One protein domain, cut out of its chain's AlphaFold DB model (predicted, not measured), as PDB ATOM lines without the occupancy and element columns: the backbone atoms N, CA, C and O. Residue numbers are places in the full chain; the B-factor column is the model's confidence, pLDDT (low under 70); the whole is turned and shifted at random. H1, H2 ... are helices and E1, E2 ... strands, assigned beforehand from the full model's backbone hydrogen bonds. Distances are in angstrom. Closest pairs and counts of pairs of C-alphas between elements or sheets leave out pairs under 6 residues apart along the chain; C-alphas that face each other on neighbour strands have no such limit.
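This is residues 651 to 743 of the 745 residues of the protein "BRCT domain, phosphopeptide-binding protein" of Blastocystis sp. subtype 1 (strain ATCC 50177 / NandII) (UniProt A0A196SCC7). A small twisted sheet of four parallel strands forms the core, with H1 covering one face and H2 and H3 the other, in three layers. The last two helices, H4 and H5, lie towards the E3 and E4 side of the sheet and only graze it, H4 with its residues 725 to 728 and H5 with its residues 740 to 743. The printed part has 93 residues, in the order E1 H1 E2 H2 E3 H3 E4 H4 H5, with sheet order E2 E1 E3 E4; its class is mixed, helices and strands. It is compact, with a radius of gyration of the C-alphas of 12.6 A and spans of 36 by 27 by 24 A.

E1, residues 651 to 654, begins at C-alpha (10.612, -51.819, 32.281). H1 is 661 to 668, E2 674 to 678, 13.5 A long, H2 684 to 691, E3 698 to 701, H3 710 to 717, E4 721 to 723, and H4 725 to 733, 12.5 A long. H5, 740 to 743, ends at C-alpha (14.983, -37.805, 35.883).

N 653 and O 676 of E1 and E2 are 2.9 A apart, N 652 and O 699 of E1 and E3 2.8 A, and N 700 and O 721 of E3 and E4 2.8 A, each within hydrogen-bond range. H1 has a height over the sheet of 9.0 A; its closest C-alphas to E2 are Glu 665 and Val 675, 6.4 A. On the opposite face, H2 has a height of 9.3 A and H3 of 9.6 A. H4 and H5 only graze the sheet and only just touch, with 3 pairs of C-alphas within 8 A, the closest Tyr 727 and Tyr 743, 6.0 A. E1, H1, E2 and E3, H3, E4 are strand-helix-strand units, parallel neighbour strands joined through a helix; E2, H2, E3 is a split one, with E1 between its strands; the three crossovers are right-handed. In H1, H2, H3 and H4 every O i to N i+4 pair is within hydrogen-bond range; H5 is too short for one.

The C-alphas farthest apart, Glu 684 and Glu 735, are 36.8 A apart. The printed part has no cut and no long link. Mean pLDDT of the printed part is 84.5; residues 658 and 708 are under 70.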
ATOM      1  N   VAL A 651      11.221 -53.136  32.450       94.38
ATOM      2  CA  VAL A 651      10.612 -51.819  32.281       94.38
ATOM      3  C   VAL A 651       9.098 -51.923  32.426       94.38
ATOM      4  O   VAL A 651       8.440 -52.677  31.715       94.38
ATOM      5  N   VAL A 652       8.532 -51.144  33.343       93.19
ATOM      6  CA  VAL A 652       7.082 -50.983  33.492       93.19
ATOM      7  C   VAL A 652       6.693 -49.619  32.939       93.19
ATOM      8  O   VAL A 652       7.087 -48.598  33.496       93.19
ATOM      9  N   LEU A 653       5.922 -49.595  31.855       89.50
ATOM     10  CA  LEU A 653       5.401 -48.372  31.242       89.50
ATOM     11  C   LEU A 653       4.012 -48.082  31.816       89.50
ATOM     12  O   LEU A 653       3.105 -48.909  31.688       89.50
ATOM     13  N   VAL A 654       3.839 -46.933  32.471       88.06
ATOM     14  CA  VAL A 654       2.608 -46.614  33.207       88.06
ATOM     15  C   VAL A 654       1.878 -45.415  32.608       88.06
ATOM     16  O   VAL A 654       2.390 -44.296  32.586       88.06
ATOM     17  N   GLY A 655       0.625 -45.640  32.216       78.31
ATOM     18  CA  GLY A 655      -0.288 -44.602  31.744       78.31
ATOM     19  C   GLY A 655       0.003 -44.123  30.319       78.31
ATOM     20  O   GLY A 655       0.518 -44.865  29.484       78.31
ATOM     21  N   LYS A 656      -0.382 -42.875  30.028       74.75
ATOM     22  CA  LYS A 656      -0.175 -42.236  28.720       74.75
ATOM     23  C   LYS A 656       1.197 -41.557  28.685       74.75
ATOM     24  O   LYS A 656       1.360 -40.472  29.240       74.75
ATOM     25  N   LEU A 657       2.167 -42.223  28.064       74.50
ATOM     26  CA  LEU A 657       3.539 -41.740  27.895       74.50
ATOM     27  C   LEU A 657       3.716 -40.942  26.594       74.50
ATOM     28  O   LEU A 657       2.930 -41.105  25.663       74.50
ATOM     29  N   VAL A 658       4.766 -40.117  26.549       65.88
ATOM     30  CA  VAL A 658       5.200 -39.346  25.370       65.88
ATOM     31  C   VAL A 658       6.723 -39.480  25.213       65.88
ATOM     32  O   VAL A 658       7.441 -38.914  26.042       65.88
ATOM     33  N   PRO A 659       7.275 -40.208  24.220       76.00
ATOM     34  CA  PRO A 659       6.613 -41.100  23.263       76.00
ATOM     35  C   PRO A 659       5.724 -42.179  23.905       76.00
ATOM     36  O   PRO A 659       5.991 -42.593  25.038       76.00
ATOM     37  N   ASN A 660       4.697 -42.641  23.186       75.31
ATOM     38  CA  ASN A 660       3.734 -43.645  23.666       75.31
ATOM     39  C   ASN A 660       4.354 -45.022  24.014       75.31
ATOM     40  O   ASN A 660       5.508 -45.315  23.709       75.31
ATOM     41  N   SER A 661       3.585 -45.892  24.676       79.12
ATOM     42  CA  SER A 661       4.103 -47.184  25.152       79.12
ATOM     43  C   SER A 661       4.477 -48.161  24.028       79.12
ATOM     44  O   SER A 661       5.472 -48.865  24.171       79.12
ATOM     45  N   GLU A 662       3.741 -48.168  22.909       74.12
ATOM     46  CA  GLU A 662       4.024 -49.037  21.748       74.12
ATOM     47  C   GLU A 662       5.390 -48.696  21.129       74.12
ATOM     48  O   GLU A 662       6.208 -49.584  20.885       74.12
ATOM     49  N   PHE A 663       5.688 -47.401  20.988       75.94
ATOM     50  CA  PHE A 663       6.986 -46.896  20.541       75.94
ATOM     51  C   PHE A 663       8.138 -47.460  21.383       75.94
ATOM     52  O   PHE A 663       9.150 -47.919  20.851       75.94
ATOM     53  N   TRP A 664       7.988 -47.458  22.710       83.62
ATOM     54  CA  TRP A 664       9.013 -47.973  23.615       83.62
ATOM     55  C   TRP A 664       9.087 -49.498  23.628       83.62
ATOM     56  O   TRP A 664      10.187 -50.040  23.718       83.62
ATOM     57  N   GLU A 665       7.967 -50.206  23.488       82.38
ATOM     58  CA  GLU A 665       7.969 -51.664  23.338       82.38
ATOM     59  C   GLU A 665       8.761 -52.102  22.100       82.38
ATOM     60  O   GLU A 665       9.591 -53.010  22.200       82.38
ATOM     61  N   HIS A 666       8.580 -51.420  20.965       79.88
ATOM     62  CA  HIS A 666       9.294 -51.711  19.716       79.88
ATOM     63  C   HIS A 666      10.803 -51.464  19.793       79.88
ATOM     64  O   HIS A 666      11.561 -52.062  19.032       79.88
ATOM     65  N   ILE A 667      11.261 -50.621  20.718       86.69
ATOM     66  CA  ILE A 667      12.689 -50.343  20.922       86.69
ATOM     67  C   ILE A 667      13.275 -51.274  21.986       86.69
ATOM     68  O   ILE A 667      14.299 -51.919  21.760       86.69
ATOM     69  N   ILE A 668      12.637 -51.356  23.155       89.75
ATOM     70  CA  ILE A 668      13.194 -52.015  24.341       89.75
ATOM     71  C   ILE A 668      13.203 -53.535  24.171       89.75
ATOM     72  O   ILE A 668      14.204 -54.173  24.501       89.75
ATOM     73  N   ILE A 669      12.131 -54.125  23.627       84.12
ATOM     74  CA  ILE A 669      12.020 -55.586  23.503       84.12
ATOM     75  C   ILE A 669      13.103 -56.138  22.569       84.12
ATOM     76  O   ILE A 669      13.853 -57.030  22.980       84.12
ATOM     77  N   PRO A 670      13.293 -55.604  21.346       82.56
ATOM     78  CA  PRO A 670      14.359 -56.104  20.485       82.56
ATOM     79  C   PRO A 670      15.762 -55.751  20.990       82.56
ATOM     80  O   PRO A 670      16.724 -56.477  20.707       82.56
ATOM     81  N   ALA A 671      15.886 -54.689  21.791       89.38
ATOM     82  CA  ALA A 671      17.097 -54.335  22.522       89.38
ATOM     83  C   ALA A 671      17.343 -55.201  23.780       89.38
ATOM     84  O   ALA A 671      18.265 -54.916  24.541       89.38
ATOM     85  N   GLY A 672      16.593 -56.293  23.974       85.75
ATOM     86  CA  GLY A 672      16.853 -57.300  25.010       85.75
ATOM     87  C   GLY A 672      16.193 -57.028  26.362       85.75
ATOM     88  O   GLY A 672      16.522 -57.715  27.329       85.75
ATOM     89  N   GLY A 673      15.285 -56.053  26.433       89.75
ATOM     90  CA  GLY A 673      14.532 -55.728  27.638       89.75
ATOM     91  C   GLY A 673      13.165 -56.410  27.699       89.75
ATOM     92  O   GLY A 673      12.577 -56.794  26.690       89.75
ATOM     93  N   HIS A 674      12.628 -56.518  28.908       90.38
ATOM     94  CA  HIS A 674      11.295 -57.028  29.200       90.38
ATOM     95  C   HIS A 674      10.391 -55.855  29.578       90.38
ATOM     96  O   HIS A 674      10.682 -55.127  30.528       90.38
ATOM     97  N   VAL A 675       9.306 -55.662  28.825       89.62
ATOM     98  CA  VAL A 675       8.388 -54.527  28.996       89.62
ATOM     99  C   VAL A 675       6.989 -55.006  29.359       89.62
ATOM    100  O   VAL A 675       6.451 -55.895  28.698       89.62
ATOM    101  N   VAL A 676       6.385 -54.371  30.366       86.25
ATOM    102  CA  VAL A 676       4.961 -54.504  30.706       86.25
ATOM    103  C   VAL A 676       4.311 -53.123  30.707       86.25
ATOM    104  O   VAL A 676       4.820 -52.193  31.332       86.25
ATOM    105  N   VAL A 677       3.171 -52.990  30.028       81.88
ATOM    106  CA  VAL A 677       2.387 -51.748  29.965       81.88
ATOM    107  C   VAL A 677       1.184 -51.855  30.901       81.88
ATOM    108  O   VAL A 677       0.471 -52.855  30.890       81.88
ATOM    109  N   THR A 678       0.931 -50.832  31.719       81.38
ATOM    110  CA  THR A 678      -0.228 -50.783  32.625       81.38
ATOM    111  C   THR A 678      -0.827 -49.381  32.702       81.38
ATOM    112  O   THR A 678      -0.125 -48.379  32.637       81.38
ATOM    113  N   ASN A 679      -2.135 -49.284  32.934       78.31
ATOM    114  CA  ASN A 679      -2.825 -48.009  33.166       78.31
ATOM    115  C   ASN A 679      -2.721 -47.526  34.629       78.31
ATOM    116  O   ASN A 679      -3.550 -46.744  35.085       78.31
ATOM    117  N   GLY A 680      -1.737 -48.018  35.389       74.50
ATOM    118  CA  GLY A 680      -1.540 -47.682  36.805       74.50
ATOM    119  C   GLY A 680      -2.082 -48.722  37.786       74.50
ATOM    120  O   GLY A 680      -2.038 -48.507  38.997       74.50
ATOM    121  N   SER A 681      -2.566 -49.866  37.296       77.12
ATOM    122  CA  SER A 681      -3.034 -50.976  38.126       77.12
ATOM    123  C   SER A 681      -1.949 -52.037  38.332       77.12
ATOM    124  O   SER A 681      -1.107 -52.292  37.468       77.12
ATOM    125  N   LYS A 682      -1.981 -52.687  39.501       79.62
ATOM    126  CA  LYS A 682      -1.125 -53.834  39.833       79.62
ATOM    127  C   LYS A 682      -1.687 -55.102  39.180       79.62
ATOM    128  O   LYS A 682      -2.499 -55.794  39.793       79.62
ATOM    129  N   THR A 683      -1.290 -55.372  37.939       82.19
ATOM    130  CA  THR A 683      -1.678 -56.582  37.193       82.19
ATOM    131  C   THR A 683      -0.785 -57.776  37.550       82.19
ATOM    132  O   THR A 683       0.277 -57.614  38.154       82.19
ATOM    133  N   GLU A 684      -1.215 -58.995  37.205       79.25
ATOM    134  CA  GLU A 684      -0.393 -60.204  37.389       79.25
ATOM    135  C   GLU A 684       0.884 -60.171  36.533       79.25
ATOM    136  O   GLU A 684       1.926 -60.645  36.976       79.25
ATOM    137  N   GLU A 685       0.847 -59.536  35.360       80.94
ATOM    138  CA  GLU A 685       2.020 -59.366  34.489       80.94
ATOM    139  C   GLU A 685       3.094 -58.499  35.155       80.94
ATOM    140  O   GLU A 685       4.270 -58.853  35.143       80.94
ATOM    141  N   VAL A 686       2.690 -57.404  35.816       86.06
ATOM    142  CA  VAL A 686       3.615 -56.554  36.583       86.06
ATOM    143  C   VAL A 686       4.235 -57.335  37.741       86.06
ATOM    144  O   VAL A 686       5.429 -57.202  37.999       86.06
ATOM    145  N   LYS A 687       3.449 -58.166  38.438       85.31
ATOM    146  CA  LYS A 687       3.972 -59.013  39.522       85.31
ATOM    147  C   LYS A 687       4.967 -60.047  39.003       85.31
ATOM    148  O   LYS A 687       5.989 -60.260  39.644       85.31
ATOM    149  N   SER A 688       4.678 -60.663  37.854       86.19
ATOM    150  CA  SER A 688       5.583 -61.615  37.206       86.19
ATOM    151  C   SER A 688       6.912 -60.946  36.863       86.19
ATOM    152  O   SER A 688       7.953 -61.430  37.292       86.19
ATOM    153  N   LEU A 689       6.873 -59.786  36.196       86.38
ATOM    154  CA  LEU A 689       8.074 -59.034  35.822       86.38
ATOM    155  C   LEU A 689       8.878 -58.576  37.051       86.38
ATOM    156  O   LEU A 689      10.105 -58.627  37.057       86.38
ATOM    157  N   ALA A 690       8.200 -58.134  38.113       84.56
ATOM    158  CA  ALA A 690       8.861 -57.703  39.343       84.56
ATOM    159  C   ALA A 690       9.519 -58.870  40.104       84.56
ATOM    160  O   ALA A 690      10.560 -58.671  40.736       84.56
ATOM    161  N   ALA A 691       8.936 -60.071  40.022       83.19
ATOM    162  CA  ALA A 691       9.433 -61.285  40.666       83.19
ATOM    163  C   ALA A 691      10.596 -61.961  39.916       83.19
ATOM    164  O   ALA A 691      11.284 -62.792  40.506       83.19
ATOM    165  N   GLU A 692      10.835 -61.625  38.647       82.25
ATOM    166  CA  GLU A 692      11.961 -62.164  37.878       82.25
ATOM    167  C   GLU A 692      13.305 -61.752  38.495       82.25
ATOM    168  O   GLU A 692      13.610 -60.566  38.637       82.25
ATOM    169  N   GLU A 693      14.143 -62.726  38.850       74.94
ATOM    170  CA  GLU A 693      15.498 -62.470  39.341       74.94
ATOM    171  C   GLU A 693      16.431 -62.080  38.181       74.94
ATOM    172  O   GLU A 693      16.441 -62.706  37.124       74.94
ATOM    173  N   GLY A 694      17.245 -61.037  38.362       71.50
ATOM    174  CA  GLY A 694      18.256 -60.651  37.375       71.50
ATOM    175  C   GLY A 694      18.926 -59.313  37.677       71.50
ATOM    176  O   GLY A 694      18.358 -58.473  38.371       71.50
ATOM    177  N   ILE A 695      20.129 -59.126  37.124       74.69
ATOM    178  CA  ILE A 695      21.047 -58.007  37.426       74.69
ATOM    179  C   ILE A 695      20.750 -56.753  36.573       74.69
ATOM    180  O   ILE A 695      21.227 -55.667  36.884       74.69
ATOM    181  N   GLY A 696      19.956 -56.887  35.505       80.38
ATOM    182  CA  GLY A 696      19.599 -55.765  34.632       80.38
ATOM    183  C   GLY A 696      18.724 -54.697  35.301       80.38
ATOM    184  O   GLY A 696      18.052 -54.946  36.305       80.38
ATOM    185  N   MET A 697      18.744 -53.496  34.719       89.00
ATOM    186  CA  MET A 697      18.086 -52.290  35.234       89.00
ATOM    187  C   MET A 697      16.572 -52.481  35.418       89.00
ATOM    188  O   MET A 697      15.921 -53.085  34.570       89.00
ATOM    189  N   ARG A 698      16.002 -51.936  36.500       93.06
ATOM    190  CA  ARG A 698      14.559 -51.966  36.793       93.06
ATOM    191  C   ARG A 698      13.987 -50.554  36.731       93.06
ATOM    192  O   ARG A 698      14.250 -49.754  37.624       93.06
ATOM    193  N   LEU A 699      13.223 -50.244  35.687       93.25
ATOM    194  CA  LEU A 699      12.641 -48.917  35.468       93.25
ATOM    195  C   LEU A 699      11.119 -48.951  35.502       93.25
ATOM    196  O   LEU A 699      10.489 -49.815  34.897       93.25
ATOM    197  N   CYS A 700      10.524 -47.971  36.163       92.56
ATOM    198  CA  CYS A 700       9.121 -47.635  36.024       92.56
ATOM    199  C   CYS A 700       9.028 -46.277  35.324       92.56
ATOM    200  O   CYS A 700       9.425 -45.259  35.884       92.56
ATOM    201  N   VAL A 701       8.544 -46.269  34.084       92.06
ATOM    202  CA  VAL A 701       8.447 -45.057  33.268       92.06
ATOM    203  C   VAL A 701       7.033 -44.508  33.379       92.06
ATOM    204  O   VAL A 701       6.070 -45.189  33.017       92.06
ATOM    205  N   MET A 702       6.901 -43.285  33.884       90.88
ATOM    206  CA  MET A 702       5.620 -42.599  34.058       90.88
ATOM    207  C   MET A 702       5.763 -41.094  33.858       90.88
ATOM    208  O   MET A 702       6.867 -40.557  33.893       90.88
ATOM    209  N   LYS A 703       4.645 -40.406  33.606       82.88
ATOM    210  CA  LYS A 703       4.644 -38.943  33.464       82.88
ATOM    211  C   LYS A 703       4.871 -38.259  34.815       82.88
ATOM    212  O   LYS A 703       5.720 -37.386  34.929       82.88
ATOM    213  N   GLU A 704       4.113 -38.684  35.820       81.88
ATOM    214  CA  GLU A 704       4.121 -38.135  37.174       81.88
ATOM    215  C   GLU A 704       3.906 -39.268  38.175       81.88
ATOM    216  O   GLU A 704       3.160 -40.216  37.901       81.88
ATOM    217  N   LYS A 705       4.543 -39.168  39.345       81.56
ATOM    218  CA  LYS A 705       4.414 -40.161  40.411       81.56
ATOM    219  C   LYS A 705       3.207 -39.841  41.299       81.56
ATOM    220  O   LYS A 705       3.199 -38.814  41.982       81.56
ATOM    221  N   PRO A 706       2.170 -40.699  41.335       79.25
ATOM    222  CA  PRO A 706       1.025 -40.474  42.206       79.25
ATOM    223  C   PRO A 706       1.423 -40.621  43.682       79.25
ATOM    224  O   PRO A 706       2.117 -41.566  44.050       79.25
ATOM    225  N   LYS A 707       0.922 -39.719  44.541       71.44
ATOM    226  CA  LYS A 707       1.236 -39.686  45.988       71.44
ATOM    227  C   LYS A 707       0.848 -40.967  46.739       71.44
ATOM    228  O   LYS A 707       1.512 -41.328  47.703       71.44
ATOM    229  N   HIS A 708      -0.226 -41.636  46.314       69.44
ATOM    230  CA  HIS A 708      -0.703 -42.887  46.908       69.44
ATOM    231  C   HIS A 708      -1.144 -43.852  45.809       69.44
ATOM    232  O   HIS A 708      -2.189 -43.659  45.185       69.44
ATOM    233  N   SER A 709      -0.364 -44.903  45.566       82.62
ATOM    234  CA  SER A 709      -0.722 -45.944  44.607       82.62
ATOM    235  C   SER A 709      -0.147 -47.285  45.026       82.62
ATOM    236  O   SER A 709       1.064 -47.448  45.127       82.62
ATOM    237  N   ARG A 710      -1.023 -48.293  45.127       82.56
ATOM    238  CA  ARG A 710      -0.637 -49.687  45.408       82.56
ATOM    239  C   ARG A 710       0.361 -50.257  44.395       82.56
ATOM    240  O   ARG A 710       1.010 -51.257  44.687       82.56
ATOM    241  N   LEU A 711       0.406 -49.698  43.182       85.94
ATOM    242  CA  LEU A 711       1.384 -50.063  42.163       85.94
ATOM    243  C   LEU A 711       2.749 -49.443  42.477       85.94
ATOM    244  O   LEU A 711       3.741 -50.158  42.439       85.94
ATOM    245  N   VAL A 712       2.782 -48.144  42.794       86.38
ATOM    246  CA  VAL A 712       4.021 -47.421  43.119       86.38
ATOM    247  C   VAL A 712       4.662 -48.023  44.359       86.38
ATOM    248  O   VAL A 712       5.815 -48.418  44.277       86.38
ATOM    249  N   ASP A 713       3.898 -48.213  45.438       85.50
ATOM    250  CA  ASP A 713       4.402 -48.812  46.682       85.50
ATOM    251  C   ASP A 713       5.021 -50.199  46.420       85.50
ATOM    252  O   ASP A 713       6.107 -50.518  46.891       85.50
ATOM    253  N   TYR A 714       4.361 -51.016  45.592       87.25
ATOM    254  CA  TYR A 714       4.844 -52.353  45.249       87.25
ATOM    255  C   TYR A 714       6.108 -52.348  44.381       87.25
ATOM    256  O   TYR A 714       6.980 -53.201  44.549       87.25
ATOM    257  N   LEU A 715       6.190 -51.437  43.411       88.06
ATOM    258  CA  LEU A 715       7.356 -51.313  42.539       88.06
ATOM    259  C   LEU A 715       8.554 -50.734  43.300       88.06
ATOM    260  O   LEU A 715       9.674 -51.189  43.074       88.06
ATOM    261  N   ASP A 716       8.311 -49.826  44.246       87.25
ATOM    262  CA  ASP A 716       9.321 -49.279  45.157       87.25
ATOM    263  C   ASP A 716       9.897 -50.387  46.060       87.25
ATOM    264  O   ASP A 716      11.105 -50.607  46.080       87.25
ATOM    265  N   GLU A 717       9.033 -51.209  46.676       87.06
ATOM    266  CA  GLU A 717       9.435 -52.423  47.417       87.06
ATOM    267  C   GLU A 717      10.209 -53.434  46.549       87.06
ATOM    268  O   GLU A 717      11.023 -54.208  47.054       87.06
ATOM    269  N   SER A 718       9.961 -53.433  45.236       86.88
ATOM    270  CA  SER A 718      10.603 -54.319  44.254       86.88
ATOM    271  C   SER A 718      11.850 -53.705  43.594       86.88
ATOM    272  O   SER A 718      12.339 -54.249  42.594       86.88
ATOM    273  N   ASN A 719      12.370 -52.597  44.142       88.75
ATOM    274  CA  ASN A 719      13.553 -51.858  43.685       88.75
ATOM    275  C   ASN A 719      13.462 -51.321  42.243       88.75
ATOM    276  O   ASN A 719      14.451 -51.348  41.505       88.75
ATOM    277  N   PHE A 720      12.289 -50.860  41.809       91.31
ATOM    278  CA  PHE A 720      12.153 -50.138  40.542       91.31
ATOM    279  C   PHE A 720      12.465 -48.654  40.716       91.31
ATOM    280  O   PHE A 720      12.031 -48.018  41.671       91.31
ATOM    281  N   ILE A 721      13.174 -48.091  39.741       90.94
ATOM    282  CA  ILE A 721      13.490 -46.666  39.693       90.94
ATOM    283  C   ILE A 721      12.436 -45.953  38.843       90.94
ATOM    284  O   ILE A 721      12.190 -46.348  37.703       90.94
ATOM    285  N   PHE A 722      11.817 -44.911  39.391       92.06
ATOM    286  CA  PHE A 722      10.770 -44.144  38.716       92.06
ATOM    287  C   PHE A 722      11.391 -43.033  37.878       92.06
ATOM    288  O   PHE A 722      12.084 -42.185  38.429       92.06
ATOM    289  N   VAL A 723      11.149 -43.039  36.568       92.06
ATOM    290  CA  VAL A 723      11.718 -42.064  35.628       92.06
ATOM    291  C   VAL A 723      10.684 -41.584  34.615       92.06
ATOM    292  O   VAL A 723       9.665 -42.234  34.378       92.06
ATOM    293  N   THR A 724      10.968 -40.458  33.968       90.31
ATOM    294  CA  THR A 724      10.205 -39.990  32.802       90.31
ATOM    295  C   THR A 724      10.738 -40.587  31.497       90.31
ATOM    296  O   THR A 724      11.839 -41.139  31.432       90.31
ATOM    297  N   THR A 725       9.980 -40.451  30.408       87.12
ATOM    298  CA  THR A 725      10.422 -40.829  29.051       87.12
ATOM    299  C   THR A 725      11.641 -40.037  28.570       87.12
ATOM    300  O   THR A 725      12.377 -40.525  27.711       87.12
ATOM    301  N   ALA A 726      11.900 -38.853  29.140       88.25
ATOM    302  CA  ALA A 726      13.077 -38.045  28.830       88.25
ATOM    303  C   ALA A 726      14.384 -38.796  29.127       88.25
ATOM    304  O   ALA A 726      15.311 -38.735  28.320       88.25
ATOM    305  N   TYR A 727      14.416 -39.592  30.204       93.31
ATOM    306  CA  TYR A 727      15.566 -40.440  30.522       93.31
ATOM    307  C   TYR A 727      15.876 -41.415  29.383       93.31
ATOM    308  O   TYR A 727      17.020 -41.512  28.954       93.31
ATOM    309  N   LEU A 728      14.863 -42.112  28.857       92.62
ATOM    310  CA  LEU A 728      15.055 -43.086  27.779       92.62
ATOM    311  C   LEU A 728      15.516 -42.427  26.474       92.62
ATOM    312  O   LEU A 728      16.333 -42.999  25.751       92.62
ATOM    313  N   LEU A 729      15.006 -41.228  26.171       91.50
ATOM    314  CA  LEU A 729      15.428 -40.462  25.000       91.50
ATOM    315  C   LEU A 729      16.909 -40.092  25.095       91.50
ATOM    316  O   LEU A 729      17.657 -40.330  24.147       91.50
ATOM    317  N   ASP A 730      17.341 -39.556  26.233       92.25
ATOM    318  CA  ASP A 730      18.726 -39.130  26.423       92.25
ATOM    319  C   ASP A 730      19.674 -40.325  26.578       92.25
ATOM    320  O   ASP A 730      20.764 -40.310  26.017       92.25
ATOM    321  N   TYR A 731      19.225 -41.417  27.202       93.25
ATOM    322  CA  TYR A 731      19.970 -42.675  27.324       93.25
ATOM    323  C   TYR A 731      20.375 -43.276  25.968       93.25
ATOM    324  O   TYR A 731      21.397 -43.952  25.863       93.25
ATOM    325  N   LEU A 732      19.594 -43.014  24.917       93.31
ATOM    326  CA  LEU A 732      19.884 -43.457  23.550       93.31
ATOM    327  C   LEU A 732      20.507 -42.364  22.667       93.31
ATOM    328  O   LEU A 732      21.004 -42.666  21.583       93.31
ATOM    329  N   SER A 733      20.493 -41.103  23.104       92.00
ATOM    330  CA  SER A 733      20.875 -39.955  22.266       92.00
ATOM    331  C   SER A 733      22.110 -39.195  22.756       92.00
ATOM    332  O   SER A 733      22.547 -38.279  22.066       92.00
ATOM    333  N   LYS A 734      22.659 -39.526  23.930       90.38
ATOM    334  CA  LYS A 734      23.791 -38.824  24.554       90.38
ATOM    335  C   LYS A 734      25.034 -39.708  24.652       90.38
ATOM    336  O   LYS A 734      24.930 -40.927  24.776       90.38
ATOM    337  N   GLU A 735      26.214 -39.100  24.557       84.06
ATOM    338  CA  GLU A 735      27.510 -39.786  24.653       84.06
ATOM    339  C   GLU A 735      27.723 -40.385  26.046       84.06
ATOM    340  O   GLU A 735      28.136 -41.537  26.197       84.06
ATOM    341  N   HIS A 736      27.433 -39.588  27.071       86.31
ATOM    342  CA  HIS A 736      27.490 -40.017  28.456       86.31
ATOM    343  C   HIS A 736      26.109 -40.462  28.915       86.31
ATOM    344  O   HIS A 736      25.112 -39.781  28.672       86.31
ATOM    345  N   LEU A 737      26.066 -41.607  29.604       84.00
ATOM    346  CA  LEU A 737      24.824 -42.110  30.177       84.00
ATOM    347  C   LEU A 737      24.245 -41.045  31.122       84.00
ATOM    348  O   LEU A 737      24.969 -40.583  32.011       84.00
ATOM    349  N   PRO A 738      22.975 -40.639  30.934       84.50
ATOM    350  CA  PRO A 738      22.364 -39.611  31.759       84.50
ATOM    351  C   PRO A 738      22.339 -40.061  33.219       84.50
ATOM    352  O   PRO A 738      21.996 -41.206  33.517       84.50
ATOM    353  N   ASP A 739      22.684 -39.151  34.132       83.44
ATOM    354  CA  ASP A 739      22.514 -39.416  35.558       83.44
ATOM    355  C   ASP A 739      21.023 -39.568  35.848       83.44
ATOM    356  O   ASP A 739      20.242 -38.621  35.706       83.44
ATOM    357  N   ILE A 740      20.639 -40.779  36.244       85.06
ATOM    358  CA  ILE A 740      19.254 -41.147  36.506       85.06
ATOM    359  C   ILE A 740      18.618 -40.242  37.566       85.06
ATOM    360  O   ILE A 740      17.416 -40.000  37.493       85.06
ATOM    361  N   CYS A 741      19.416 -39.675  38.483       79.62
ATOM    362  CA  CYS A 741      18.953 -38.787  39.549       79.62
ATOM    363  C   CYS A 741      18.243 -37.534  39.020       79.62
ATOM    364  O   CYS A 741      17.317 -37.045  39.662       79.62
ATOM    365  N   ASN A 742      18.624 -37.050  37.833       81.25
ATOM    366  CA  ASN A 742      18.028 -35.860  37.216       81.25
ATOM    367  C   ASN A 742      16.638 -36.117  36.615       81.25
ATOM    368  O   ASN A 742      15.959 -35.174  36.218       81.25
ATOM    369  N   TYR A 743      16.225 -37.382  36.530       84.62
ATOM    370  CA  TYR A 743      14.983 -37.805  35.883       84.62
ATOM    371  C   TYR A 743      14.043 -38.545  36.837       84.62
ATOM    372  O   TYR A 743      13.023 -39.068  36.382       84.62
TER     373      TYR A 743